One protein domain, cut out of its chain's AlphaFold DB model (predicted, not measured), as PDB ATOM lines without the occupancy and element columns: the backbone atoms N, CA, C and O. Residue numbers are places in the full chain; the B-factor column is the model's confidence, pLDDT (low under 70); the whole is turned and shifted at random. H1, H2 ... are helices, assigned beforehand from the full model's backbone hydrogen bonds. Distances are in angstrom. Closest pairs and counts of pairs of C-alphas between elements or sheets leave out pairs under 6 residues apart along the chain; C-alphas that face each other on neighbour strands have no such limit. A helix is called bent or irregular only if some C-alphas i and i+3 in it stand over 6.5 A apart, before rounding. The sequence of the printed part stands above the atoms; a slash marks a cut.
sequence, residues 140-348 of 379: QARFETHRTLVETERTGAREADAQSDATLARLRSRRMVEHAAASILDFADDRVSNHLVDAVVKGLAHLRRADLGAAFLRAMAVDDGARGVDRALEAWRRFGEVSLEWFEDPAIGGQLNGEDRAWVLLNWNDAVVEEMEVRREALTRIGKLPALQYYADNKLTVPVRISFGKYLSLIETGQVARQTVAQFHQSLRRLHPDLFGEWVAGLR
ATOM      1  N   GLN A 140     193.774 214.633 184.873       89.56
ATOM      2  CA  GLN A 140     194.384 214.686 186.203       89.56
ATOM      3  C   GLN A 140     193.325 214.640 187.308       89.56
ATOM      4  O   GLN A 140     193.447 213.844 188.232       89.56
ATOM      5  N   ALA A 141     192.266 215.448 187.216       88.44
ATOM      6  CA  ALA A 141     191.212 215.474 188.229       88.44
ATOM      7  C   ALA A 141     190.498 214.115 188.377       88.44
ATOM      8  O   ALA A 141     190.231 213.678 189.501       88.44
ATOM      9  N   ARG A 142     190.228 213.414 187.266       86.94
ATOM     10  CA  ARG A 142     189.620 212.074 187.293       86.94
ATOM     11  C   ARG A 142     190.576 211.030 187.867       86.94
ATOM     12  O   ARG A 142     190.180 210.267 188.747       86.94
ATOM     13  N   PHE A 143     191.852 211.061 187.480       90.75
ATOM     14  CA  PHE A 143     192.880 210.198 188.065       90.75
ATOM     15  C   PHE A 143     193.019 210.410 189.584       90.75
ATOM     16  O   PHE A 143     192.989 209.447 190.349       90.75
ATOM     17  N   GLU A 144     193.090 211.662 190.045       92.56
ATOM     18  CA  GLU A 144     193.157 212.001 191.474       92.56
ATOM     19  C   GLU A 144     191.909 211.562 192.248       92.56
ATOM     20  O   GLU A 144     192.009 211.129 193.403       92.56
ATOM     21  N   THR A 145     190.735 211.616 191.612       91.31
ATOM     22  CA  THR A 145     189.496 211.073 192.185       91.31
ATOM     23  C   THR A 145     189.641 209.576 192.447       91.31
ATOM     24  O   THR A 145     189.420 209.122 193.571       91.31
ATOM     25  N   HIS A 146     190.097 208.810 191.452       92.25
ATOM     26  CA  HIS A 146     190.334 207.375 191.614       92.25
ATOM     27  C   HIS A 146     191.407 207.075 192.661       92.25
ATOM     28  O   HIS A 146     191.189 206.226 193.521       92.25
ATOM     29  N   ARG A 147     192.520 207.815 192.665       95.62
ATOM     30  CA  ARG A 147     193.575 207.680 193.677       95.62
ATOM     31  C   ARG A 147     193.034 207.898 195.092       95.62
ATOM     32  O   ARG A 147     193.314 207.106 195.985       95.62
ATOM     33  N   THR A 148     192.212 208.924 195.296       96.75
ATOM     34  CA  THR A 148     191.582 209.210 196.597       96.75
ATOM     35  C   THR A 148     190.629 208.093 197.034       96.75
ATOM     36  O   THR A 148     190.620 207.702 198.205       96.75
ATOM     37  N   LEU A 149     189.848 207.539 196.101       95.19
ATOM     38  CA  LEU A 149     188.975 206.396 196.371       95.19
ATOM     39  C   LEU A 149     189.779 205.137 196.731       95.19
ATOM     40  O   LEU A 149     189.414 204.439 197.674       95.19
ATOM     41  N   VAL A 150     190.903 204.884 196.052       97.62
ATOM     42  CA  VAL A 150     191.834 203.793 196.390       97.62
ATOM     43  C   VAL A 150     192.350 203.941 197.822       97.62
ATOM     44  O   VAL A 150     192.289 202.976 198.580       97.62
ATOM     45  N   GLU A 151     192.804 205.130 198.229       98.25
ATOM     46  CA  GLU A 151     193.267 205.362 199.609       98.25
ATOM     47  C   GLU A 151     192.152 205.167 200.643       98.25
ATOM     48  O   GLU A 151     192.377 204.592 201.709       98.25
ATOM     49  N   THR A 152     190.937 205.619 200.322       97.56
ATOM     50  CA  THR A 152     189.767 205.454 201.193       97.56
ATOM     51  C   THR A 152     189.465 203.977 201.431       97.56
ATOM     52  O   THR A 152     189.276 203.551 202.572       97.56
ATOM     53  N   GLU A 153     189.441 203.176 200.363       97.75
ATOM     54  CA  GLU A 153     189.173 201.744 200.480       97.75
ATOM     55  C   GLU A 153     190.349 200.980 201.099       97.75
ATOM     56  O   GLU A 153     190.110 200.062 201.878       97.75
ATOM     57  N   ARG A 154     191.601 201.394 200.859       98.31
ATOM     58  CA  ARG A 154     192.786 200.812 201.510       98.31
ATOM     59  C   ARG A 154     192.754 200.998 203.022       98.31
ATOM     60  O   ARG A 154     192.895 200.027 203.763       98.31
ATOM     61  N   THR A 155     192.550 202.232 203.483       98.31
ATOM     62  CA  THR A 155     192.439 202.538 204.916       98.31
ATOM     63  C   THR A 155     191.300 201.738 205.536       98.31
ATOM     64  O   THR A 155     191.516 201.022 206.511       98.31
ATOM     65  N   GLY A 156     190.120 201.750 204.908       97.81
ATOM     66  CA  GLY A 156     188.977 200.990 205.406       97.81
ATOM     67  C   GLY A 156     189.197 199.470 205.407       97.81
ATOM     68  O   GLY A 156     188.669 198.787 206.280       97.81
ATOM     69  N   ALA A 157     189.953 198.920 204.450       97.75
ATOM     70  CA  ALA A 157     190.279 197.495 204.415       97.75
ATOM     71  C   ALA A 157     191.219 197.103 205.565       97.75
ATOM     72  O   ALA A 157     190.965 196.107 206.238       97.75
ATOM     73  N   ARG A 158     192.250 197.917 205.836       98.31
ATOM     74  CA  ARG A 158     193.165 197.727 206.975       98.31
ATOM     75  C   ARG A 158     192.456 197.856 208.320       98.31
ATOM     76  O   ARG A 158     192.721 197.077 209.227       98.31
ATOM     77  N   GLU A 159     191.549 198.822 208.455       98.19
ATOM     78  CA  GLU A 159     190.737 198.990 209.667       98.19
ATOM     79  C   GLU A 159     189.839 197.776 209.919       98.19
ATOM     80  O   GLU A 159     189.776 197.286 211.045       98.19
ATOM     81  N   ALA A 160     189.178 197.266 208.876       97.38
ATOM     82  CA  ALA A 160     188.355 196.065 208.977       97.38
ATOM     83  C   ALA A 160     189.190 194.825 209.339       97.38
ATOM     84  O   ALA A 160     188.792 194.056 210.210       97.38
ATOM     85  N   ASP A 161     190.372 194.667 208.736       96.62
ATOM     86  CA  ASP A 161     191.307 193.579 209.050       96.62
ATOM     87  C   ASP A 161     191.777 193.640 210.515       96.62
ATOM     88  O   ASP A 161     191.687 192.654 211.246       96.62
ATOM     89  N   ALA A 162     192.145 194.832 211.001       97.38
ATOM     90  CA  ALA A 162     192.514 195.055 212.401       97.38
ATOM     91  C   ALA A 162     191.366 194.761 213.389       97.38
ATOM     92  O   ALA A 162     191.611 194.417 214.546       97.38
ATOM     93  N   GLN A 163     190.113 194.870 212.940       97.00
ATOM     94  CA  GLN A 163     188.911 194.527 213.709       97.00
ATOM     95  C   GLN A 163     188.494 193.054 213.558       97.00
ATOM     96  O   GLN A 163     187.465 192.654 214.101       97.00
ATOM     97  N   SER A 164     189.283 192.231 212.858       96.19
ATOM     98  CA  SER A 164     188.939 190.845 212.506       96.19
ATOM     99  C   SER A 164     187.653 190.709 211.670       96.19
ATOM    100  O   SER A 164     186.997 189.667 211.705       96.19
ATOM    101  N   ASP A 165     187.279 191.736 210.899       96.38
ATOM    102  CA  ASP A 165     186.170 191.677 209.941       96.38
ATOM    103  C   ASP A 165     186.685 191.355 208.531       96.38
ATOM    104  O   ASP A 165     186.790 192.211 207.647       96.38
ATOM    105  N   ALA A 166     187.022 190.079 208.324       95.00
ATOM    106  CA  ALA A 166     187.586 189.592 207.066       95.00
ATOM    107  C   ALA A 166     186.667 189.849 205.855       95.00
ATOM    108  O   ALA A 166     187.143 190.144 204.758       95.00
ATOM    109  N   THR A 167     185.349 189.780 206.051       96.06
ATOM    110  CA  THR A 167     184.353 190.007 204.998       96.06
ATOM    111  C   THR A 167     184.374 191.458 204.525       96.06
ATOM    112  O   THR A 167     184.432 191.716 203.318       96.06
ATOM    113  N   LEU A 168     184.351 192.422 205.454       96.44
ATOM    114  CA  LEU A 168     184.426 193.838 205.100       96.44
ATOM    115  C   LEU A 168     185.797 194.196 204.514       96.44
ATOM    116  O   LEU A 168     185.854 194.909 203.507       96.44
ATOM    117  N   ALA A 169     186.884 193.665 205.085       96.94
ATOM    118  CA  ALA A 169     188.241 193.871 204.579       96.94
ATOM    119  C   ALA A 169     188.371 193.406 203.121       96.94
ATOM    120  O   ALA A 169     188.899 194.130 202.273       96.94
ATOM    121  N   ARG A 170     187.811 192.238 202.794       96.31
ATOM    122  CA  ARG A 170     187.809 191.685 201.436       96.31
ATOM    123  C   ARG A 170     186.982 192.511 200.460       96.31
ATOM    124  O   ARG A 170     187.459 192.807 199.365       96.31
ATOM    125  N   LEU A 171     185.775 192.927 200.844       95.94
ATOM    126  CA  LEU A 171     184.949 193.786 199.993       95.94
ATOM    127  C   LEU A 171     185.661 195.105 199.674       95.94
ATOM    128  O   LEU A 171     185.690 195.535 198.521       95.94
ATOM    129  N   ARG A 172     186.262 195.739 200.683       96.75
ATOM    130  CA  ARG A 172     187.011 196.983 200.488       96.75
ATOM    131  C   ARG A 172     188.276 196.771 199.662       96.75
ATOM    132  O   ARG A 172     188.555 197.582 198.787       96.75
ATOM    133  N   SER A 173     188.970 195.646 199.838       96.88
ATOM    134  CA  SER A 173     190.109 195.269 198.988       96.88
ATOM    135  C   SER A 173     189.710 195.152 197.515       96.88
ATOM    136  O   SER A 173     190.413 195.664 196.646       96.88
ATOM    137  N   ARG A 174     188.547 194.553 197.221       95.62
ATOM    138  CA  ARG A 174     188.017 194.473 195.853       95.62
ATOM    139  C   ARG A 174     187.727 195.859 195.278       95.62
ATOM    140  O   ARG A 174     188.179 196.166 194.182       95.62
ATOM    141  N   ARG A 175     187.030 196.716 196.032       94.88
ATOM    142  CA  ARG A 175     186.707 198.088 195.594       94.88
ATOM    143  C   ARG A 175     187.954 198.954 195.417       94.88
ATOM    144  O   ARG A 175     188.002 199.783 194.517       94.88
ATOM    145  N   MET A 176     188.985 198.740 196.231       97.38
ATOM    146  CA  MET A 176     190.294 199.367 196.052       97.38
ATOM    147  C   MET A 176     190.895 199.002 194.686       97.38
ATOM    148  O   MET A 176     191.298 199.896 193.943       97.38
ATOM    149  N   VAL A 177     190.925 197.713 194.328       97.06
ATOM    150  CA  VAL A 177     191.428 197.261 193.017       97.06
ATOM    151  C   VAL A 177     190.550 197.786 191.881       97.06
ATOM    152  O   VAL A 177     191.081 198.264 190.884       97.06
ATOM    153  N   GLU A 178     189.228 197.775 192.045       94.25
ATOM    154  CA  GLU A 178     188.274 198.334 191.083       94.25
ATOM    155  C   GLU A 178     188.545 199.819 190.798       94.25
ATOM    156  O   GLU A 178     188.654 200.222 189.642       94.25
ATOM    157  N   HIS A 179     188.707 200.640 191.840       94.19
ATOM    158  CA  HIS A 179     188.999 202.065 191.689       94.19
ATOM    159  C   HIS A 179     190.372 202.314 191.057       94.19
ATOM    160  O   HIS A 179     190.501 203.216 190.231       94.19
ATOM    161  N   ALA A 180     191.379 201.502 191.390       95.69
ATOM    162  CA  ALA A 180     192.691 201.577 190.752       95.69
ATOM    163  C   ALA A 180     192.613 201.199 189.263       95.69
ATOM    164  O   ALA A 180     193.185 201.887 188.421       95.69
ATOM    165  N   ALA A 181     191.858 200.154 188.924       92.75
ATOM    166  CA  ALA A 181     191.647 199.712 187.551       92.75
ATOM    167  C   ALA A 181     190.823 200.716 186.728       92.75
ATOM    168  O   ALA A 181     191.112 200.944 185.558       92.75
ATOM    169  N   ALA A 182     189.844 201.391 187.333       89.19
ATOM    170  CA  ALA A 182     189.092 202.447 186.659       89.19
ATOM    171  C   ALA A 182     189.987 203.616 186.210       89.19
ATOM    172  O   ALA A 182     189.729 204.225 185.174       89.19
ATOM    173  N   SER A 183     191.090 203.871 186.929       87.75
ATOM    174  CA  SER A 183     192.031 204.943 186.589       87.75
ATOM    175  C   SER A 183     192.751 204.751 185.250       87.75
ATOM    176  O   SER A 183     193.246 205.732 184.706       87.75
ATOM    177  N   ILE A 184     192.813 203.529 184.701       86.50
ATOM    178  CA  ILE A 184     193.523 203.262 183.437       86.50
ATOM    179  C   ILE A 184     192.629 203.354 182.191       86.50
ATOM    180  O   ILE A 184     193.145 203.391 181.074       86.50
ATOM    181  N   LEU A 185     191.305 203.407 182.356       78.06
ATOM    182  CA  LEU A 185     190.348 203.316 181.244       78.06
ATOM    183  C   LEU A 185     190.352 204.546 180.341       78.06
ATOM    184  O   LEU A 185     190.221 204.426 179.125       78.06
ATOM    185  N   ASP A 186     190.592 205.714 180.929       74.81
ATOM    186  CA  ASP A 186     190.720 206.982 180.213       74.81
ATOM    187  C   ASP A 186     191.819 206.967 179.141       74.81
ATOM    188  O   ASP A 186     191.770 207.756 178.196       74.81
ATOM    189  N   PHE A 187     192.795 206.067 179.278       70.19
ATOM    190  CA  PHE A 187     193.990 205.999 178.438       70.19
ATOM    191  C   PHE A 187     193.977 204.834 177.445       70.19
ATOM    192  O   PHE A 187     194.844 204.763 176.577       70.19
ATOM    193  N   ALA A 188     193.024 203.908 177.564       61.16
ATOM    194  CA  ALA A 188     192.973 202.705 176.737       61.16
ATOM    195  C   ALA A 188     192.231 202.894 175.395       61.16
ATOM    196  O   ALA A 188     192.201 201.961 174.598       61.16
ATOM    197  N   ASP A 189     191.593 204.056 175.164       55.81
ATOM    198  CA  ASP A 189     190.602 204.311 174.087       55.81
ATOM    199  C   ASP A 189     189.552 203.184 173.931       55.81
ATOM    200  O   ASP A 189     188.919 202.987 172.882       55.81
ATOM    201  N   ASP A 190     189.353 202.438 175.018       54.84
ATOM    202  CA  ASP A 190     188.331 201.421 175.177       54.84
ATOM    203  C   ASP A 190     187.267 202.033 176.079       54.84
ATOM    204  O   ASP A 190     187.389 202.118 177.302       54.84
ATOM    205  N   ARG A 191     186.283 202.631 175.409       55.06
ATOM    206  CA  ARG A 191     185.248 203.456 176.021       55.06
ATOM    207  C   ARG A 191     184.312 202.525 176.780       55.06
ATOM    208  O   ARG A 191     183.783 201.572 176.222       55.06
ATOM    209  N   VAL A 192     184.214 202.771 178.076       48.44
ATOM    210  CA  VAL A 192     183.751 201.811 179.079       48.44
ATOM    211  C   VAL A 192     182.246 201.649 179.016       48.44
ATOM    212  O   VAL A 192     181.563 202.594 179.381       48.44
ATOM    213  N   SER A 193     181.749 200.456 178.677       49.41
ATOM    214  CA  SER A 193     180.415 200.001 179.086       49.41
ATOM    215  C   SER A 193     180.449 199.081 180.301       49.41
ATOM    216  O   SER A 193     181.497 198.924 180.924       49.41
ATOM    217  N   ASN A 194     179.299 198.488 180.656       50.72
ATOM    218  CA  ASN A 194     179.052 197.548 181.767       50.72
ATOM    219  C   ASN A 194     180.052 196.367 181.871       50.72
ATOM    220  O   ASN A 194     179.953 195.533 182.770       50.72
ATOM    221  N   HIS A 195     181.039 196.309 180.984       68.44
ATOM    222  CA  HIS A 195     182.159 195.393 180.932       68.44
ATOM    223  C   HIS A 195     183.460 196.024 181.467       68.44
ATOM    224  O   HIS A 195     184.498 195.900 180.816       68.44
ATOM    225  N   LEU A 196     183.445 196.675 182.647       80.44
ATOM    226  CA  LEU A 196     184.668 197.223 183.275       80.44
ATOM    227  C   LEU A 196     185.812 196.210 183.216       80.44
ATOM    228  O   LEU A 196     186.928 196.543 182.836       80.44
ATOM    229  N   VAL A 197     185.517 194.963 183.576       87.44
ATOM    230  CA  VAL A 197     186.505 193.890 183.610       87.44
ATOM    231  C   VAL A 197     187.152 193.656 182.242       87.44
ATOM    232  O   VAL A 197     188.378 193.602 182.152       87.44
ATOM    233  N   ASP A 198     186.356 193.580 181.175       82.69
ATOM    234  CA  ASP A 198     186.877 193.389 179.819       82.69
ATOM    235  C   ASP A 198     187.669 194.618 179.359       82.69
ATOM    236  O   ASP A 198     188.741 194.474 178.769       82.69
ATOM    237  N   ALA A 199     187.165 195.819 179.656       82.56
ATOM    238  CA  ALA A 199     187.812 197.081 179.309       82.56
ATOM    239  C   ALA A 199     189.168 197.231 180.015       82.56
ATOM    240  O   ALA A 199     190.152 197.631 179.396       82.56
ATOM    241  N   VAL A 200     189.266 196.831 181.285       88.38
ATOM    242  CA  VAL A 200     190.527 196.816 182.037       88.38
ATOM    243  C   VAL A 200     191.496 195.798 181.447       88.38
ATOM    244  O   VAL A 200     192.654 196.135 181.224       88.38
ATOM    245  N   VAL A 201     191.061 194.567 181.154       89.56
ATOM    246  CA  VAL A 201     191.944 193.535 180.578       89.56
ATOM    247  C   VAL A 201     192.490 193.972 179.215       89.56
ATOM    248  O   VAL A 201     193.691 193.843 178.956       89.56
ATOM    249  N   LYS A 202     191.640 194.543 178.356       84.94
ATOM    250  CA  LYS A 202     192.059 195.104 177.066       84.94
ATOM    251  C   LYS A 202     192.962 196.325 177.239       84.94
ATOM    252  O   LYS A 202     193.996 196.405 176.579       84.94
ATOM    253  N   GLY A 203     192.629 197.230 178.158       86.31
ATOM    254  CA  GLY A 203     193.435 198.407 178.475       86.31
ATOM    255  C   GLY A 203     194.822 198.044 178.994       86.31
ATOM    256  O   GLY A 203     195.822 198.580 178.523       86.31
ATOM    257  N   LEU A 204     194.919 197.048 179.875       90.44
ATOM    258  CA  LEU A 204     196.190 196.485 180.323       90.44
ATOM    259  C   LEU A 204     196.997 195.924 179.151       90.44
ATOM    260  O   LEU A 204     198.188 196.208 179.044       90.44
ATOM    261  N   ALA A 205     196.373 195.179 178.235       88.88
ATOM    262  CA  ALA A 205     197.056 194.684 177.042       88.88
ATOM    263  C   ALA A 205     197.555 195.827 176.134       88.88
ATOM    264  O   ALA A 205     198.709 195.798 175.701       88.88
ATOM    265  N   HIS A 206     196.735 196.859 175.910       86.19
ATOM    266  CA  HIS A 206     197.106 198.058 175.153       86.19
ATOM    267  C   HIS A 206     198.309 198.782 175.778       86.19
ATOM    268  O   HIS A 206     199.252 199.170 175.087       86.19
ATOM    269  N   LEU A 207     198.329 198.867 177.108       87.94
ATOM    270  CA  LEU A 207     199.412 199.457 177.896       87.94
ATOM    271  C   LEU A 207     200.601 198.497 178.109       87.94
ATOM    272  O   LEU A 207     201.505 198.803 178.886       87.94
ATOM    273  N   ARG A 208     200.642 197.366 177.385       90.19
ATOM    274  CA  ARG A 208     201.704 196.337 177.414       90.19
ATOM    275  C   ARG A 208     201.892 195.663 178.778       90.19
ATOM    276  O   ARG A 208     202.991 195.225 179.102       90.19
ATOM    277  N   ARG A 209     200.814 195.565 179.551       93.81
ATOM    278  CA  ARG A 209     200.728 194.942 180.880       93.81
ATOM    279  C   ARG A 209     199.697 193.812 180.943       93.81
ATOM    280  O   ARG A 209     199.013 193.621 181.945       93.81
ATOM    281  N   ALA A 210     199.574 193.047 179.854       92.56
ATOM    282  CA  ALA A 210     198.668 191.897 179.776       92.56
ATOM    283  C   ALA A 210     198.947 190.828 180.857       92.56
ATOM    284  O   ALA A 210     198.048 190.071 181.215       92.56
ATOM    285  N   ASP A 211     200.167 190.795 181.405       95.81
ATOM    286  CA  ASP A 211     200.580 189.933 182.517       95.81
ATOM    287  C   ASP A 211     199.738 190.134 183.790       95.81
ATOM    288  O   ASP A 211     199.547 189.190 184.557       95.81
ATOM    289  N   LEU A 212     199.165 191.326 183.984       96.00
ATOM    290  CA  LEU A 212     198.339 191.644 185.149       96.00
ATOM    291  C   LEU A 212     196.880 191.199 185.025       96.00
ATOM    292  O   LEU A 212     196.177 191.151 186.035       96.00
ATOM    293  N   GLY A 213     196.411 190.844 183.824       93.50
ATOM    294  CA  GLY A 213     194.996 190.543 183.580       93.50
ATOM    295  C   GLY A 213     194.460 189.437 184.493       93.50
ATOM    296  O   GLY A 213     193.431 189.604 185.141       93.50
ATOM    297  N   ALA A 214     195.197 188.332 184.633       93.38
ATOM    298  CA  ALA A 214     194.777 187.217 185.484       93.38
ATOM    299  C   ALA A 214     194.777 187.567 186.985       93.38
ATOM    300  O   ALA A 214     193.934 187.072 187.732       93.38
ATOM    301  N   ALA A 215     195.712 188.411 187.438       95.31
ATOM    302  CA  ALA A 215     195.747 188.878 188.825       95.31
ATOM    303  C   ALA A 215     194.562 189.806 189.129       95.31
ATOM    304  O   ALA A 215     193.919 189.660 190.166       95.31
ATOM    305  N   PHE A 216     194.227 190.693 188.189       95.12
ATOM    306  CA  PHE A 216     193.055 191.559 188.271       95.12
ATOM    307  C   PHE A 216     191.742 190.766 188.348       95.12
ATOM    308  O   PHE A 216     190.955 190.998 189.264       95.12
ATOM    309  N   LEU A 217     191.534 189.780 187.467       93.81
ATOM    310  CA  LEU A 217     190.326 188.942 187.491       93.81
ATOM    311  C   LEU A 217     190.149 188.204 188.828       93.81
ATOM    312  O   LEU A 217     189.052 188.208 189.388       93.81
ATOM    313  N   ARG A 218     191.236 187.646 189.380       93.75
ATOM    314  CA  ARG A 218     191.232 186.990 190.700       93.75
ATOM    315  C   ARG A 218     190.928 187.953 191.844       93.75
ATOM    316  O   ARG A 218     190.158 187.617 192.738       93.75
ATOM    317  N   ALA A 219     191.516 189.149 191.835       94.88
ATOM    318  CA  ALA A 219     191.263 190.158 192.865       94.88
ATOM    319  C   ALA A 219     189.803 190.648 192.847       94.88
ATOM    320  O   ALA A 219     189.201 190.886 193.897       94.88
ATOM    321  N   MET A 220     189.208 190.722 191.654       93.38
ATOM    322  CA  MET A 220     187.785 191.005 191.472       93.38
ATOM    323  C   MET A 220     186.876 189.802 191.784       93.38
ATOM    324  O   MET A 220     185.672 189.990 191.920       93.38
ATOM    325  N   ALA A 221     187.443 188.599 191.947       93.25
ATOM    326  CA  ALA A 221     186.757 187.309 192.081       93.25
ATOM    327  C   ALA A 221     185.690 187.078 191.001       93.25
ATOM    328  O   ALA A 221     184.561 186.673 191.289       93.25
ATOM    329  N   VAL A 222     186.056 187.378 189.753       91.06
ATOM    330  CA  VAL A 222     185.175 187.237 188.583       91.06
ATOM    331  C   VAL A 222     185.507 186.013 187.723       91.06
ATOM    332  O   VAL A 222     185.074 185.906 186.581       91.06
ATOM    333  N   ASP A 223     186.289 185.082 188.261       84.69
ATOM    334  CA  ASP A 223     186.821 183.904 187.574       84.69
ATOM    335  C   ASP A 223     186.209 182.564 188.040       84.69
ATOM    336  O   ASP A 223     186.613 181.509 187.557       84.69
ATOM    337  N   ASP A 224     185.177 182.592 188.894       84.81
ATOM    338  CA  ASP A 224     184.447 181.401 189.393       84.81
ATOM    339  C   ASP A 224     183.424 180.826 188.378       84.81
ATOM    340  O   ASP A 224     182.685 179.875 188.645       84.81
ATOM    341  N   GLY A 225     183.363 181.412 187.177       87.12
ATOM    342  CA  GLY A 225     182.512 180.957 186.078       87.12
ATOM    343  C   GLY A 225     181.013 181.000 186.398       87.12
ATOM    344  O   GLY A 225     180.533 181.860 187.132       87.12
ATOM    345  N   ALA A 226     180.250 180.064 185.824       89.75
ATOM    346  CA  ALA A 226     178.786 180.051 185.932       89.75
ATOM    347  C   ALA A 226     178.287 179.915 187.382       89.75
ATOM    348  O   ALA A 226     177.272 180.501 187.744       89.75
ATOM    349  N   ARG A 227     179.028 179.196 188.235       91.12
ATOM    350  CA  ARG A 227     178.656 178.989 189.639       91.12
ATOM    351  C   ARG A 227     178.629 180.300 190.423       91.12
ATOM    352  O   ARG A 227     177.701 180.521 191.201       91.12
ATOM    353  N   GLY A 228     179.637 181.149 190.244       90.94
ATOM    354  CA  GLY A 228     179.677 182.445 190.914       90.94
ATOM    355  C   GLY A 228     178.550 183.367 190.437       90.94
ATOM    356  O   GLY A 228     177.999 184.132 191.233       90.94
ATOM    357  N   VAL A 229     178.199 183.282 189.148       91.56
ATOM    358  CA  VAL A 229     177.128 184.076 188.540       91.56
ATOM    359  C   VAL A 229     175.801 183.671 189.155       91.56
ATOM    360  O   VAL A 229     175.081 184.525 189.662       91.56
ATOM    361  N   ASP A 230     175.507 182.371 189.172       92.25
ATOM    362  CA  ASP A 230     174.248 181.848 189.696       92.25
ATOM    363  C   ASP A 230     174.065 182.224 191.178       92.25
ATOM    364  O   ASP A 230     172.993 182.684 191.560       92.25
ATOM    365  N   ARG A 231     175.136 182.161 191.986       93.56
ATOM    366  CA  ARG A 231     175.128 182.632 193.385       93.56
ATOM    367  C   ARG A 231     174.816 184.121 193.514       93.56
ATOM    368  O   ARG A 231     174.023 184.511 194.367       93.56
ATOM    369  N   ALA A 232     175.449 184.961 192.697       94.00
ATOM    370  CA  ALA A 232     175.222 186.402 192.742       94.00
ATOM    371  C   ALA A 232     173.785 186.756 192.330       94.00
ATOM    372  O   ALA A 232     173.153 187.586 192.979       94.00
ATOM    373  N   LEU A 233     173.257 186.096 191.294       92.31
ATOM    374  CA  LEU A 233     171.882 186.281 190.824       92.31
ATOM    375  C   LEU A 233     170.843 185.763 191.825       92.31
ATOM    376  O   LEU A 233     169.792 186.378 191.981       92.31
ATOM    377  N   GLU A 234     171.123 184.659 192.516       93.69
ATOM    378  CA  GLU A 234     170.262 184.138 193.580       93.69
ATOM    379  C   GLU A 234     170.194 185.099 194.770       93.69
ATOM    380  O   GLU A 234     169.099 185.503 195.162       93.69
ATOM    381  N   ALA A 235     171.347 185.555 195.272       94.94
ATOM    382  CA  ALA A 235     171.391 186.557 196.334       94.94
ATOM    383  C   ALA A 235     170.666 187.841 195.906       94.94
ATOM    384  O   ALA A 235     169.855 188.388 196.647       94.94
ATOM    385  N   TRP A 236     170.915 188.302 194.679       93.44
ATOM    386  CA  TRP A 236     170.277 189.479 194.104       93.44
ATOM    387  C   TRP A 236     168.749 189.362 194.073       93.44
ATOM    388  O   TRP A 236     168.059 190.258 194.561       93.44
ATOM    389  N   ARG A 237     168.226 188.230 193.585       92.06
ATOM    390  CA  ARG A 237     166.791 187.927 193.580       92.06
ATOM    391  C   ARG A 237     166.222 187.925 194.995       92.06
ATOM    392  O   ARG A 237     165.173 188.518 195.221       92.06
ATOM    393  N   ARG A 238     166.949 187.353 195.959       94.31
ATOM    394  CA  ARG A 238     166.524 187.326 197.363       94.31
ATOM    395  C   ARG A 238     166.419 188.728 197.970       94.31
ATOM    396  O   ARG A 238     165.454 189.019 198.673       94.31
ATOM    397  N   PHE A 239     167.367 189.618 197.671       94.44
ATOM    398  CA  PHE A 239     167.249 191.035 198.034       94.44
ATOM    399  C   PHE A 239     166.067 191.711 197.337       94.44
ATOM    400  O   PHE A 239     165.423 192.569 197.943       94.44
ATOM    401  N   GLY A 240     165.783 191.331 196.091       92.19
ATOM    402  CA  GLY A 240     164.631 191.805 195.330       92.19
ATOM    403  C   GLY A 240     163.302 191.478 196.002       92.19
ATOM    404  O   GLY A 240     162.529 192.388 196.286       92.19
ATOM    405  N   GLU A 241     163.091 190.208 196.344       92.75
ATOM    406  CA  GLU A 241     161.894 189.719 197.045       92.75
ATOM    407  C   GLU A 241     161.626 190.523 198.326       92.75
ATOM    408  O   GLU A 241     160.569 191.135 198.472       92.75
ATOM    409  N   VAL A 242     162.622 190.629 199.213       94.12
ATOM    410  CA  VAL A 242     162.469 191.358 200.486       94.12
ATOM    411  C   VAL A 242     162.267 192.859 200.261       94.12
ATOM    412  O   VAL A 242     161.504 193.510 200.973       94.12
ATOM    413  N   SER A 243     162.931 193.439 199.258       92.81
ATOM    414  CA  SER A 243     162.743 194.854 198.920       92.81
ATOM    415  C   SER A 243     161.322 195.162 198.465       92.81
ATOM    416  O   SER A 243     160.843 196.260 198.744       92.81
ATOM    417  N   LEU A 244     160.690 194.247 197.723       92.50
ATOM    418  CA  LEU A 244     159.317 194.396 197.244       92.50
ATOM    419  C   LEU A 244     158.319 194.225 198.394       92.50
ATOM    420  O   LEU A 244     157.430 195.058 198.535       92.50
ATOM    421  N   GLU A 245     158.531 193.253 199.285       93.12
ATOM    422  CA  GLU A 245     157.732 193.108 200.512       93.12
ATOM    423  C   GLU A 245     157.746 194.402 201.351       93.12
ATOM    424  O   GLU A 245     156.704 194.907 201.770       93.12
ATOM    425  N   TRP A 246     158.922 195.005 201.547       93.12
ATOM    426  CA  TRP A 246     159.059 196.278 202.270       93.12
ATOM    427  C   TRP A 246     158.548 197.496 201.503       93.12
ATOM    428  O   TRP A 246     158.141 198.486 202.113       93.12
ATOM    429  N   PHE A 247     158.575 197.444 200.175       92.38
ATOM    430  CA  PHE A 247     157.999 198.485 199.333       92.38
ATOM    431  C   PHE A 247     156.474 198.552 199.479       92.38
ATOM    432  O   PHE A 247     155.899 199.644 199.435       92.38
ATOM    433  N   GLU A 248     155.829 197.398 199.659       92.81
ATOM    434  CA  GLU A 248     154.383 197.271 199.858       92.81
ATOM    435  C   GLU A 248     153.942 197.577 201.297       92.81
ATOM    436  O   GLU A 248     152.801 197.998 201.505       92.81
ATOM    437  N   ASP A 249     154.833 197.437 202.284       93.19
ATOM    438  CA  ASP A 249     154.558 197.795 203.677       93.19
ATOM    439  C   ASP A 249     154.333 199.319 203.830       93.19
ATOM    440  O   ASP A 249     155.261 200.111 203.624       93.19
ATOM    441  N   PRO A 250     153.138 199.780 204.256       92.44
ATOM    442  CA  PRO A 250     152.857 201.206 204.426       92.44
ATOM    443  C   PRO A 250     153.776 201.925 205.424       92.44
ATOM    444  O   PRO A 250     154.007 203.127 205.274       92.44
ATOM    445  N   ALA A 251     154.301 201.229 206.436       89.62
ATOM    446  CA  ALA A 251     155.185 201.815 207.442       89.62
ATOM    447  C   ALA A 251     156.601 202.072 206.903       89.62
ATOM    448  O   ALA A 251     157.280 202.982 207.383       89.62
ATOM    449  N   ILE A 252     157.028 201.304 205.898       90.00
ATOM    450  CA  ILE A 252     158.363 201.386 205.295       90.00
ATOM    451  C   ILE A 252     158.275 202.078 203.933       90.00
ATOM    452  O   ILE A 252     158.782 203.189 203.758       90.00
ATOM    453  N   GLY A 253     157.572 201.469 202.979       88.19
ATOM    454  CA  GLY A 253     157.377 201.987 201.630       88.19
ATOM    455  C   GLY A 253     156.687 203.352 201.599       88.19
ATOM    456  O   GLY A 253     156.984 204.172 200.730       88.19
ATOM    457  N   GLY A 254     155.816 203.653 202.570       90.00
ATOM    458  CA  GLY A 254     155.175 204.966 202.710       90.00
ATOM    459  C   GLY A 254     156.135 206.121 203.032       90.00
ATOM    460  O   GLY A 254     155.777 207.275 202.810       90.00
ATOM    461  N   GLN A 255     157.349 205.829 203.513       92.75
ATOM    462  CA  GLN A 255     158.370 206.833 203.848       92.75
ATOM    463  C   GLN A 255     159.320 207.148 202.681       92.75
ATOM    464  O   GLN A 255     160.091 208.104 202.752       92.75
ATOM    465  N   LEU A 256     159.290 206.350 201.609       89.00
ATOM    466  CA  LEU A 256     160.145 206.540 200.439       89.00
ATOM    467  C   LEU A 256     159.674 207.716 199.577       89.00
ATOM    468  O   LEU A 256     158.486 207.834 199.262       89.00
ATOM    469  N   ASN A 257     160.615 208.547 199.120       86.50
ATOM    470  CA  ASN A 257     160.308 209.603 198.156       86.50
ATOM    471  C   ASN A 257     160.153 209.041 196.724       86.50
ATOM    472  O   ASN A 257     160.395 207.864 196.467       86.50
ATOM    473  N   GLY A 258     159.764 209.889 195.766       81.25
ATOM    474  CA  GLY A 258     159.558 209.460 194.376       81.25
ATOM    475  C   GLY A 258     160.792 208.824 193.719       81.25
ATOM    476  O   GLY A 258     160.658 207.809 193.040       81.25
ATOM    477  N   GLU A 259     161.990 209.362 193.968       81.81
ATOM    478  CA  GLU A 259     163.238 208.802 193.436       81.81
ATOM    479  C   GLU A 259     163.539 207.429 194.057       81.81
ATOM    480  O   GLU A 259     163.900 206.494 193.347       81.81
ATOM    481  N   ASP A 260     163.361 207.282 195.370       86.25
ATOM    482  CA  ASP A 260     163.584 206.019 196.077       86.25
ATOM    483  C   ASP A 260     162.691 204.910 195.526       86.25
ATOM    484  O   ASP A 260     163.157 203.808 195.237       86.25
ATOM    485  N   ARG A 261     161.407 205.226 195.325       86.12
ATOM    486  CA  ARG A 261     160.432 204.291 194.764       86.12
ATOM    487  C   ARG A 261     160.784 203.906 193.330       86.12
ATOM    488  O   ARG A 261     160.723 202.727 192.994       86.12
ATOM    489  N   ALA A 262     161.193 204.875 192.510       82.69
ATOM    490  CA  ALA A 262     161.629 204.616 191.141       82.69
ATOM    491  C   ALA A 262     162.834 203.665 191.104       82.69
ATOM    492  O   ALA A 262     162.839 202.718 190.325       82.69
ATOM    493  N   TRP A 263     163.822 203.853 191.986       84.12
ATOM    494  CA  TRP A 263     164.970 202.949 192.060       84.12
ATOM    495  C   TRP A 263     164.603 201.542 192.519       84.12
ATOM    496  O   TRP A 263     165.189 200.592 192.011       84.12
ATOM    497  N   VAL A 264     163.669 201.373 193.457       84.88
ATOM    498  CA  VAL A 264     163.216 200.032 193.872       84.88
ATOM    499  C   VAL A 264     162.557 199.305 192.698       84.88
ATOM    500  O   VAL A 264     162.941 198.179 192.386       84.88
ATOM    501  N   LEU A 265     161.640 199.971 191.993       82.06
ATOM    502  CA  LEU A 265     160.933 199.388 190.849       82.06
ATOM    503  C   LEU A 265     161.849 199.136 189.645       82.06
ATOM    504  O   LEU A 265     161.697 198.121 188.975       82.06
ATOM    505  N   LEU A 266     162.814 200.017 189.370       81.19
ATOM    506  CA  LEU A 266     163.811 199.795 188.316       81.19
ATOM    507  C   LEU A 266     164.678 198.574 188.600       81.19
ATOM    508  O   LEU A 266     165.189 197.936 187.694       81.19
ATOM    509  N   ASN A 267     164.921 198.290 189.868       83.44
ATOM    510  CA  ASN A 267     165.799 197.204 190.222       83.44
ATOM    511  C   ASN A 267     165.057 195.868 190.137       83.44
ATOM    512  O   ASN A 267     165.603 194.941 189.548       83.44
ATOM    513  N   TRP A 268     163.832 195.780 190.670       85.00
ATOM    514  CA  TRP A 268     163.165 194.497 190.934       85.00
ATOM    515  C   TRP A 268     161.867 194.250 190.156       85.00
ATOM    516  O   TRP A 268     161.133 193.335 190.515       85.00
ATOM    517  N   ASN A 269     161.540 195.035 189.126       83.06
ATOM    518  CA  ASN A 269     160.374 194.711 188.297       83.06
ATOM    519  C   ASN A 269     160.605 193.458 187.429       83.06
ATOM    520  O   ASN A 269     161.743 193.077 187.144       83.06
ATOM    521  N   ASP A 270     159.506 192.860 186.964       84.81
ATOM    522  CA  ASP A 270     159.525 191.637 186.153       84.81
ATOM    523  C   ASP A 270     160.375 191.763 184.882       84.81
ATOM    524  O   ASP A 270     161.066 190.818 184.507       84.81
ATOM    525  N   ALA A 271     160.356 192.929 184.223       84.69
ATOM    526  CA  ALA A 271     161.137 193.156 183.008       84.69
ATOM    527  C   ALA A 271     162.645 193.118 183.289       84.69
ATOM    528  O   ALA A 271     163.395 192.581 182.484       84.69
ATOM    529  N   VAL A 272     163.084 193.620 184.443       84.06
ATOM    530  CA  VAL A 272     164.498 193.632 184.847       84.06
ATOM    531  C   VAL A 272     164.951 192.240 185.267       84.06
ATOM    532  O   VAL A 272     166.070 191.836 184.964       84.06
ATOM    533  N   VAL A 273     164.093 191.477 185.948       85.56
ATOM    534  CA  VAL A 273     164.388 190.076 186.283       85.56
ATOM    535  C   VAL A 273     164.538 189.238 185.014       85.56
ATOM    536  O   VAL A 273     165.524 188.518 184.878       85.56
ATOM    537  N   GLU A 274     163.626 189.376 184.057       88.00
ATOM    538  CA  GLU A 274     163.721 188.680 182.770       88.00
ATOM    539  C   GLU A 274     164.927 189.161 181.945       88.00
ATOM    540  O   GLU A 274     165.651 188.354 181.362       88.00
ATOM    541  N   GLU A 275     165.221 190.465 181.949       88.06
ATOM    542  CA  GLU A 275     166.420 191.011 181.314       88.06
ATOM    543  C   GLU A 275     167.690 190.349 181.854       88.06
ATOM    544  O   GLU A 275     168.602 190.032 181.084       88.06
ATOM    545  N   MET A 276     167.757 190.096 183.162       87.50
ATOM    546  CA  MET A 276     168.887 189.396 183.768       87.50
ATOM    547  C   MET A 276     169.047 187.967 183.262       87.50
ATOM    548  O   MET A 276     170.181 187.515 183.076       87.50
ATOM    549  N   GLU A 277     167.945 187.267 183.013       89.00
ATOM    550  CA  GLU A 277     167.958 185.922 182.440       89.00
ATOM    551  C   GLU A 277     168.457 185.955 180.990       89.00
ATOM    552  O   GLU A 277     169.411 185.248 180.653       89.00
ATOM    553  N   VAL A 278     167.922 186.864 180.166       88.88
ATOM    554  CA  VAL A 278     168.364 187.071 178.775       88.88
ATOM    555  C   VAL A 278     169.850 187.442 178.721       88.88
ATOM    556  O   VAL A 278     170.622 186.882 177.936       88.88
ATOM    557  N   ARG A 279     170.292 188.345 179.602       89.00
ATOM    558  CA  ARG A 279     171.689 188.782 179.726       89.00
ATOM    559  C   ARG A 279     172.605 187.630 180.131       89.00
ATOM    560  O   ARG A 279     173.693 187.490 179.567       89.00
ATOM    561  N   ARG A 280     172.171 186.783 181.071       90.38
ATOM    562  CA  ARG A 280     172.899 185.574 181.483       90.38
ATOM    563  C   ARG A 280     173.082 184.616 180.311       90.38
ATOM    564  O   ARG A 280     174.198 184.137 180.095       90.38
ATOM    565  N   GLU A 281     172.024 184.340 179.557       90.25
ATOM    566  CA  GLU A 281     172.080 183.461 178.384       90.25
ATOM    567  C   GLU A 281     173.023 184.009 177.307       90.25
ATOM    568  O   GLU A 281     173.916 183.293 176.843       90.25
ATOM    569  N   ALA A 282     172.880 185.292 176.966       88.75
ATOM    570  CA  ALA A 282     173.707 185.968 175.972       88.75
ATOM    571  C   ALA A 282     175.196 185.938 176.347       88.75
ATOM    572  O   ALA A 282     176.020 185.459 175.565       88.75
ATOM    573  N   LEU A 283     175.554 186.383 177.559       88.88
ATOM    574  CA  LEU A 283     176.949 186.440 178.013       88.88
ATOM    575  C   LEU A 283     177.577 185.053 178.179       88.88
ATOM    576  O   LEU A 283     178.777 184.893 177.940       88.88
ATOM    577  N   THR A 284     176.777 184.038 178.517       88.50
ATOM    578  CA  THR A 284     177.228 182.639 178.516       88.50
ATOM    579  C   THR A 284     177.557 182.177 177.097       88.50
ATOM    580  O   THR A 284     178.642 181.643 176.865       88.50
ATOM    581  N   ARG A 285     176.664 182.427 176.130       89.88
ATOM    582  CA  ARG A 285     176.839 182.028 174.723       89.88
ATOM    583  C   ARG A 285     178.073 182.662 174.080       89.88
ATOM    584  O   ARG A 285     178.772 181.981 173.335       89.88
ATOM    585  N   ILE A 286     178.368 183.926 174.389       87.81
ATOM    586  CA  ILE A 286     179.541 184.631 173.843       87.81
ATOM    587  C   ILE A 286     180.814 184.479 174.693       87.81
ATOM    588  O   ILE A 286     181.823 185.121 174.405       87.81
ATOM    589  N   GLY A 287     180.795 183.635 175.733       87.19
ATOM    590  CA  GLY A 287     181.978 183.312 176.537       87.19
ATOM    591  C   GLY A 287     182.480 184.444 177.443       87.19
ATOM    592  O   GLY A 287     183.655 184.457 177.802       87.19
ATOM    593  N   LYS A 288     181.614 185.386 177.837       87.56
ATOM    594  CA  LYS A 288     181.942 186.558 178.672       87.56
ATOM    595  C   LYS A 288     181.474 186.409 180.128       87.56
ATOM    596  O   LYS A 288     180.910 187.329 180.723       87.56
ATOM    597  N   LEU A 289     181.719 185.246 180.730       87.75
ATOM    598  CA  LEU A 289     181.320 184.977 182.119       87.75
ATOM    599  C   LEU A 289     181.917 185.959 183.151       87.75
ATOM    600  O   LEU A 289     181.169 186.357 184.040       87.75
ATOM    601  N   PRO A 290     183.180 186.429 183.046       89.25
ATOM    602  CA  PRO A 290     183.702 187.425 183.986       89.25
ATOM    603  C   PRO A 290     182.956 188.763 183.955       89.25
ATOM    604  O   PRO A 290     182.727 189.370 185.000       89.25
ATOM    605  N   ALA A 291     182.528 189.210 182.772       87.00
ATOM    606  CA  ALA A 291     181.733 190.424 182.640       87.00
ATOM    607  C   ALA A 291     180.333 190.247 183.248       87.00
ATOM    608  O   ALA A 291     179.858 191.129 183.961       87.00
ATOM    609  N   LEU A 292     179.701 189.086 183.032       89.00
ATOM    610  CA  LEU A 292     178.428 188.739 183.669       89.00
ATOM    611  C   LEU A 292     178.553 188.682 185.196       89.00
ATOM    612  O   LEU A 292     177.698 189.211 185.904       89.00
ATOM    613  N   GLN A 293     179.634 188.087 185.703       91.31
ATOM    614  CA  GLN A 293     179.909 188.023 187.132       91.31
ATOM    615  C   GLN A 293     180.075 189.415 187.734       91.31
ATOM    616  O   GLN A 293     179.429 189.729 188.729       91.31
ATOM    617  N   TYR A 294     180.904 190.257 187.115       90.62
ATOM    618  CA  TYR A 294     181.103 191.639 187.549       90.62
ATOM    619  C   TYR A 294     179.791 192.424 187.556       90.62
ATOM    620  O   TYR A 294     179.495 193.154 188.500       90.62
ATOM    621  N   TYR A 295     178.968 192.239 186.526       87.69
ATOM    622  CA  TYR A 295     177.667 192.878 186.449       87.69
ATOM    623  C   TYR A 295     176.732 192.432 187.592       87.69
ATOM    624  O   TYR A 295     176.126 193.276 188.256       87.69
ATOM    625  N   ALA A 296     176.646 191.126 187.869       89.81
ATOM    626  CA  ALA A 296     175.838 190.596 188.971       89.81
ATOM    627  C   ALA A 296     176.350 191.075 190.347       89.81
ATOM    628  O   ALA A 296     175.565 191.476 191.207       89.81
ATOM    629  N   ASP A 297     177.669 191.141 190.535       91.88
ATOM    630  CA  ASP A 297     178.304 191.691 191.738       91.88
ATOM    631  C   ASP A 297     177.978 193.167 191.938       91.88
ATOM    632  O   ASP A 297     177.710 193.621 193.056       91.88
ATOM    633  N   ASN A 298     177.980 193.928 190.847       89.12
ATOM    634  CA  ASN A 298     177.629 195.335 190.876       89.12
ATOM    635  C   ASN A 298     176.191 195.543 191.317       89.12
ATOM    636  O   ASN A 298     175.949 196.484 192.069       89.12
ATOM    637  N   LYS A 299     175.257 194.654 190.953       88.38
ATOM    638  CA  LYS A 299     173.889 194.710 191.482       88.38
ATOM    639  C   LYS A 299     173.854 194.551 193.012       88.38
ATOM    640  O   LYS A 299     173.116 195.268 193.686       88.38
ATOM    641  N   LEU A 300     174.698 193.694 193.583       90.31
ATOM    642  CA  LEU A 300     174.785 193.485 195.036       90.31
ATOM    643  C   LEU A 300     175.530 194.602 195.788       90.31
ATOM    644  O   LEU A 300     175.258 194.844 196.966       90.31
ATOM    645  N   THR A 301     176.479 195.286 195.147       87.31
ATOM    646  CA  THR A 301     177.319 196.307 195.805       87.31
ATOM    647  C   THR A 301     176.823 197.738 195.609       87.31
ATOM    648  O   THR A 301     177.097 198.597 196.456       87.31
ATOM    649  N   VAL A 302     176.078 198.007 194.531       85.06
ATOM    650  CA  VAL A 302     175.598 199.351 194.185       85.06
ATOM    651  C   VAL A 302     174.092 199.506 194.431       85.06
ATOM    652  O   VAL A 302     173.758 200.130 195.441       85.06
ATOM    653  N   PRO A 303     173.163 198.986 193.603       79.75
ATOM    654  CA  PRO A 303     171.742 199.226 193.800       79.75
ATOM    655  C   PRO A 303     171.189 198.554 195.052       79.75
ATOM    656  O   PRO A 303     170.412 199.196 195.746       79.75
ATOM    657  N   VAL A 304     171.623 197.341 195.420       83.50
ATOM    658  CA  VAL A 304     171.214 196.747 196.707       83.50
ATOM    659  C   VAL A 304     171.652 197.653 197.860       83.50
ATOM    660  O   VAL A 304     170.822 198.088 198.650       83.50
ATOM    661  N   ARG A 305     172.916 198.079 197.914       87.00
ATOM    662  CA  ARG A 305     173.371 199.010 198.959       87.00
ATOM    663  C   ARG A 305     172.596 200.335 198.956       87.00
ATOM    664  O   ARG A 305     172.300 200.869 200.019       87.00
ATOM    665  N   ILE A 306     172.305 200.905 197.786       83.81
ATOM    666  CA  ILE A 306     171.650 202.218 197.678       83.81
ATOM    667  C   ILE A 306     170.162 202.137 198.026       83.81
ATOM    668  O   ILE A 306     169.684 202.980 198.783       83.81
ATOM    669  N   SER A 307     169.441 201.164 197.475       85.75
ATOM    670  CA  SER A 307     167.991 201.033 197.618       85.75
ATOM    671  C   SER A 307     167.637 200.241 198.875       85.75
ATOM    672  O   SER A 307     166.947 200.756 199.748       85.75
ATOM    673  N   PHE A 308     168.187 199.034 199.041       91.75
ATOM    674  CA  PHE A 308     167.940 198.221 200.237       91.75
ATOM    675  C   PHE A 308     168.555 198.844 201.493       91.75
ATOM    676  O   PHE A 308     167.942 198.848 202.557       91.75
ATOM    677  N   GLY A 309     169.740 199.453 201.376       92.12
ATOM    678  CA  GLY A 309     170.376 200.145 202.503       92.12
ATOM    679  C   GLY A 309     169.566 201.328 203.042       92.12
ATOM    680  O   GLY A 309     169.678 201.652 204.222       92.12
ATOM    681  N   LYS A 310     168.692 201.941 202.232       92.25
ATOM    682  CA  LYS A 310     167.752 202.961 202.721       92.25
ATOM    683  C   LYS A 310     166.676 202.371 203.625       92.25
ATOM    684  O   LYS A 310     166.342 203.001 204.624       92.25
ATOM    685  N   TYR A 311     166.191 201.165 203.327       93.19
ATOM    686  CA  TYR A 311     165.299 200.445 204.233       93.19
ATOM    687  C   TYR A 311     166.000 200.106 205.543       93.19
ATOM    688  O   TYR A 311     165.466 200.393 206.609       93.19
ATOM    689  N   LEU A 312     167.233 199.594 205.476       94.44
ATOM    690  CA  LEU A 312     168.026 199.319 206.678       94.44
ATOM    691  C   LEU A 312     168.243 200.585 207.514       94.44
ATOM    692  O   LEU A 312     168.052 200.552 208.726       94.44
ATOM    693  N   SER A 313     168.578 201.707 206.872       94.50
ATOM    694  CA  SER A 313     168.712 203.006 207.537       94.50
ATOM    695  C   SER A 313     167.407 203.445 208.199       94.50
ATOM    696  O   SER A 313     167.431 203.896 209.345       94.50
ATOM    697  N   LEU A 314     166.270 203.297 207.515       93.94
ATOM    698  CA  LEU A 314     164.961 203.650 208.057       93.94
ATOM    699  C   LEU A 314     164.614 202.787 209.279       93.94
ATOM    700  O   LEU A 314     164.206 203.328 210.300       93.94
ATOM    701  N   ILE A 315     164.838 201.475 209.202       92.19
ATOM    702  CA  ILE A 315     164.590 200.528 210.300       92.19
ATOM    703  C   ILE A 315     165.509 200.818 211.496       92.19
ATOM    704  O   ILE A 315     165.080 200.756 212.645       92.19
ATOM    705  N   GLU A 316     166.779 201.135 211.244       93.12
ATOM    706  CA  GLU A 316     167.779 201.359 212.288       93.12
ATOM    707  C   GLU A 316     167.672 202.736 212.952       93.12
ATOM    708  O   GLU A 316     167.874 202.849 214.160       93.12
ATOM    709  N   THR A 317     167.393 203.785 212.176       92.56
ATOM    710  CA  THR A 317     167.538 205.186 212.617       92.56
ATOM    711  C   THR A 317     166.264 206.018 212.486       92.56
ATOM    712  O   THR A 317     166.232 207.161 212.938       92.56
ATOM    713  N   GLY A 318     165.218 205.485 211.852       92.25
ATOM    714  CA  GLY A 318     164.013 206.240 211.505       92.25
ATOM    715  C   GLY A 318     164.196 207.205 210.330       92.25
ATOM    716  O   GLY A 318     163.298 207.998 210.060       92.25
ATOM    717  N   GLN A 319     165.336 207.168 209.627       92.75
ATOM    718  CA  GLN A 319     165.636 208.065 208.508       92.75
ATOM    719  C   GLN A 319     165.975 207.303 207.227       92.75
ATOM    720  O   GLN A 319     166.820 206.404 207.217       92.75
ATOM    721  N   VAL A 320     165.373 207.730 206.114       91.25
ATOM    722  CA  VAL A 320     165.712 207.258 204.765       91.25
ATOM    723  C   VAL A 320     167.011 207.933 204.318       91.25
ATOM    724  O   VAL A 320     167.004 209.028 203.757       91.25
ATOM    725  N   ALA A 321     168.148 207.290 204.584       91.06
ATOM    726  CA  ALA A 321     169.466 207.817 204.249       91.06
ATOM    727  C   ALA A 321     170.311 206.799 203.477       91.06
ATOM    728  O   ALA A 321     170.168 205.585 203.619       91.06
ATOM    729  N   ARG A 322     171.218 207.308 202.631       89.94
ATOM    730  CA  ARG A 322     172.219 206.470 201.960       89.94
ATOM    731  C   ARG A 322     173.274 206.038 202.974       89.94
ATOM    732  O   ARG A 322     173.852 206.879 203.656       89.94
ATOM    733  N   GLN A 323     173.568 204.745 203.001       90.75
ATOM    734  CA  GLN A 323     174.611 204.178 203.847       90.75
ATOM    735  C   GLN A 323     175.943 204.074 203.091       90.75
ATOM    736  O   GLN A 323     175.991 203.771 201.894       90.75
ATOM    737  N   THR A 324     177.050 204.297 203.800       91.38
ATOM    738  CA  THR A 324     178.385 203.883 203.340       91.38
ATOM    739  C   THR A 324     178.485 202.354 203.290       91.38
ATOM    740  O   THR A 324     177.646 201.650 203.850       91.38
ATOM    741  N   VAL A 325     179.530 201.804 202.657       91.19
ATOM    742  CA  VAL A 325     179.728 200.340 202.616       91.19
ATOM    743  C   VAL A 325     179.849 199.724 204.007       91.19
ATOM    744  O   VAL A 325     179.230 198.697 204.256       91.19
ATOM    745  N   ALA A 326     180.608 200.345 204.916       93.00
ATOM    746  CA  ALA A 326     180.755 199.822 206.274       93.00
ATOM    747  C   ALA A 326     179.439 199.880 207.058       93.00
ATOM    748  O   ALA A 326     179.094 198.905 207.717       93.00
ATOM    749  N   GLN A 327     178.686 200.979 206.936       94.81
ATOM    750  CA  GLN A 327     177.367 201.090 207.563       94.81
ATOM    751  C   GLN A 327     176.422 200.015 207.028       94.81
ATOM    752  O   GLN A 327     175.889 199.251 207.816       94.81
ATOM    753  N   PHE A 328     176.297 199.879 205.704       95.50
ATOM    754  CA  PHE A 328     175.451 198.849 205.099       95.50
ATOM    755  C   PHE A 328     175.839 197.441 205.555       95.50
ATOM    756  O   PHE A 328     174.975 196.674 205.968       95.50
ATOM    757  N   HIS A 329     177.135 197.118 205.539       95.69
ATOM    758  CA  HIS A 329     177.646 195.840 206.029       95.69
ATOM    759  C   HIS A 329     177.209 195.582 207.479       95.69
ATOM    760  O   HIS A 329     176.677 194.516 207.784       95.69
ATOM    761  N   GLN A 330     177.425 196.549 208.376       95.81
ATOM    762  CA  GLN A 330     177.116 196.402 209.799       95.81
ATOM    763  C   GLN A 330     175.608 196.324 210.055       95.81
ATOM    764  O   GLN A 330     175.164 195.447 210.799       95.81
ATOM    765  N   SER A 331     174.814 197.189 209.417       96.44
ATOM    766  CA  SER A 331     173.354 197.185 209.531       96.44
ATOM    767  C   SER A 331     172.771 195.875 209.007       96.44
ATOM    768  O   SER A 331     171.967 195.262 209.702       96.44
ATOM    769  N   LEU A 332     173.217 195.396 207.839       96.94
ATOM    770  CA  LEU A 332     172.756 194.134 207.257       96.94
ATOM    771  C   LEU A 332     173.092 192.955 208.179       96.94
ATOM    772  O   LEU A 332     172.205 192.182 208.527       96.94
ATOM    773  N   ARG A 333     174.343 192.869 208.651       96.75
ATOM    774  CA  ARG A 333     174.800 191.816 209.572       96.75
ATOM    775  C   ARG A 333     174.005 191.777 210.877       96.75
ATOM    776  O   ARG A 333     173.756 190.698 211.406       96.75
ATOM    777  N   ARG A 334     173.643 192.943 211.414       96.56
ATOM    778  CA  ARG A 334     172.966 193.074 212.711       96.56
ATOM    779  C   ARG A 334     171.452 192.887 212.614       96.56
ATOM    780  O   ARG A 334     170.875 192.271 213.503       96.56
ATOM    781  N   LEU A 335     170.815 193.460 211.593       95.75
ATOM    782  CA  LEU A 335     169.357 193.465 211.439       95.75
ATOM    783  C   LEU A 335     168.844 192.215 210.713       95.75
ATOM    784  O   LEU A 335     167.788 191.704 211.070       95.75
ATOM    785  N   HIS A 336     169.593 191.711 209.726       95.81
ATOM    786  CA  HIS A 336     169.192 190.582 208.882       95.81
ATOM    787  C   HIS A 336     170.374 189.629 208.635       95.81
ATOM    788  O   HIS A 336     170.901 189.577 207.521       95.81
ATOM    789  N   PRO A 337     170.802 188.860 209.653       96.38
ATOM    790  CA  PRO A 337     171.957 187.966 209.543       96.38
ATOM    791  C   PRO A 337     171.814 186.916 208.428       96.38
ATOM    792  O   PRO A 337     172.814 186.561 207.808       96.38
ATOM    793  N   ASP A 338     170.591 186.479 208.115       96.31
ATOM    794  CA  ASP A 338     170.340 185.537 207.019       96.31
ATOM    795  C   ASP A 338     170.650 186.176 205.655       96.31
ATOM    796  O   ASP A 338     171.434 185.638 204.877       96.31
ATOM    797  N   LEU A 339     170.134 187.387 205.397       96.12
ATOM    798  CA  LEU A 339     170.440 188.142 204.172       96.12
ATOM    799  C   LEU A 339     171.907 188.573 204.106       96.12
ATOM    800  O   LEU A 339     172.466 188.697 203.018       96.12
ATOM    801  N   PHE A 340     172.551 188.795 205.253       97.38
ATOM    802  CA  PHE A 340     173.994 188.996 205.301       97.38
ATOM    803  C   PHE A 340     174.748 187.755 204.811       97.38
ATOM    804  O   PHE A 340     175.677 187.894 204.019       97.38
ATOM    805  N   GLY A 341     174.333 186.555 205.230       97.06
ATOM    806  CA  GLY A 341     174.873 185.290 204.728       97.06
ATOM    807  C   GLY A 341     174.726 185.157 203.211       97.06
ATOM    808  O   GLY A 341     175.713 184.884 202.529       97.06
ATOM    809  N   GLU A 342     173.536 185.449 202.680       96.44
ATOM    810  CA  GLU A 342     173.270 185.451 201.233       96.44
ATOM    811  C   GLU A 342     174.132 186.472 200.487       96.44
ATOM    812  O   GLU A 342     174.698 186.179 199.439       96.44
ATOM    813  N   TRP A 343     174.299 187.674 201.039       96.12
ATOM    814  CA  TRP A 343     175.149 188.700 200.441       96.12
ATOM    815  C   TRP A 343     176.626 188.302 200.434       96.12
ATOM    816  O   TRP A 343     177.318 188.513 199.439       96.12
ATOM    817  N   VAL A 344     177.112 187.690 201.518       96.44
ATOM    818  CA  VAL A 344     178.480 187.163 201.617       96.44
ATOM    819  C   VAL A 344     178.710 186.048 200.604       96.44
ATOM    820  O   VAL A 344     179.706 186.099 199.884       96.44
ATOM    821  N   ALA A 345     177.792 185.085 200.516       94.62
ATOM    822  CA  ALA A 345     177.876 183.967 199.582       94.62
ATOM    823  C   ALA A 345     177.743 184.436 198.125       94.62
ATOM    824  O   ALA A 345     178.541 184.050 197.268       94.62
ATOM    825  N   GLY A 346     176.784 185.326 197.862       95.19
ATOM    826  CA  GLY A 346     176.553 185.962 196.572       95.19
ATOM    827  C   GLY A 346     177.755 186.772 196.114       95.19
ATOM    828  O   GLY A 346     178.098 186.704 194.943       95.19
ATOM    829  N   LEU A 347     178.453 187.459 197.029       95.19
ATOM    830  CA  LEU A 347     179.693 188.182 196.735       95.19
ATOM    831  C   LEU A 347     180.979 187.339 196.865       95.19
ATOM    832  O   LEU A 347     182.079 187.834 196.560       95.19
ATOM    833  N   ARG A 348     180.861 186.053 197.219       95.00
ATOM    834  CA  ARG A 348     181.967 185.124 197.532       95.00
ATOM    835  C   ARG A 348     182.999 185.751 198.466       95.00
ATOM    836  O   ARG A 348     184.208 185.614 198.281       95.00
TER     837      ARG A 348
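This is residues 140 to 348 of the 379 residues of the protein "NTP_transf_2 domain-containing protein" of Chloroflexi bacterium (UniProt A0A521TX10). Two groups of helices meet here: two helical hairpins, H1 with H2 and H3 with H4, sit at one end of the long axis, and a larger group is built round the long helix H5 and its side-by-side partner H8. In the larger group H7 packs on H8, H6 and H9 pack on H5 away from the hairpins, and H11 packs on H5, with H10 bridging H11 and H9. The printed part has 209 residues with eleven named helices, H1 to H11 in order, and no named strand; the class is all helix. It is compact, with a radius of gyration of the C-alphas of 17.6 A and spans of 56 by 41 by 31 A.

Find C-alpha 140 at (194.384, 214.686, 186.203); from there H1 runs 32.8 A to residue 162. Next come H2, residues 166 to 182, 24.2 A long, H3, residues 196 to 206, and H4, residues 210 to 220. H4 is irregular: C-alphas 211 and 214 are 7.1 A apart. Look for H5 from C-alpha 225 at (182.512, 180.957, 186.078) to residue 248, 35.3 A. Then read H6, residues 258 to 268, H7, residues 270 to 285, 22.9 A, H8, residues 289 to 301, and H9, residues 303 to 317, 20.2 A. H10 spans residues 325 to 335, and H11 runs from residue 337 to C-alpha 346 at (176.553, 185.962, 196.572).

Begin at the hub, H5 and H8, which touch four helices each. They touch each other, with residues 225 to 236 of H5 alone, closest at the C-alphas of Val 229 and Gln 293, 5.0 A. H5, H7 and H8 form an up-and-down bundle, each running against the one before it. H7 and H8, a hairpin, touch at the C-alphas of Leu 283 and Leu 289, 6.2 A. H5 touches H11 at Ala 232 and Gly 346, whose C-alphas are 4.1 A apart. H6 and H9 touch at the C-alphas of Val 264 and Ser 307, 6.2 A. H9 touches H10 at a steep tilt of 57 degrees, with the C-alphas of Gly 309 and Phe 328 closest, 5.8 A. H3 touches H8 at the C-alphas of Val 197 and Ala 291, 6.0 A. The hairpin H1 and H2 runs opposite ways at a shallow tilt of 14 degrees. H4 and H5 are apart. Every O i to N i+4 pair is within hydrogen-bond range in H1, H2, H3, H5, H6, H7, H8, H10 and H11, against 5 of 7 in H4 and 9 of 11 in H9.

The two C-alphas farthest apart, those of Arg 208 and Pro 250, are 56.0 A apart. The printed part has no cut. The link from H2 to H3, residues 183 to 195, is long; within it residues 188 to 195 have a pLDDT under 70, against a mean of 89.9 over the printed part.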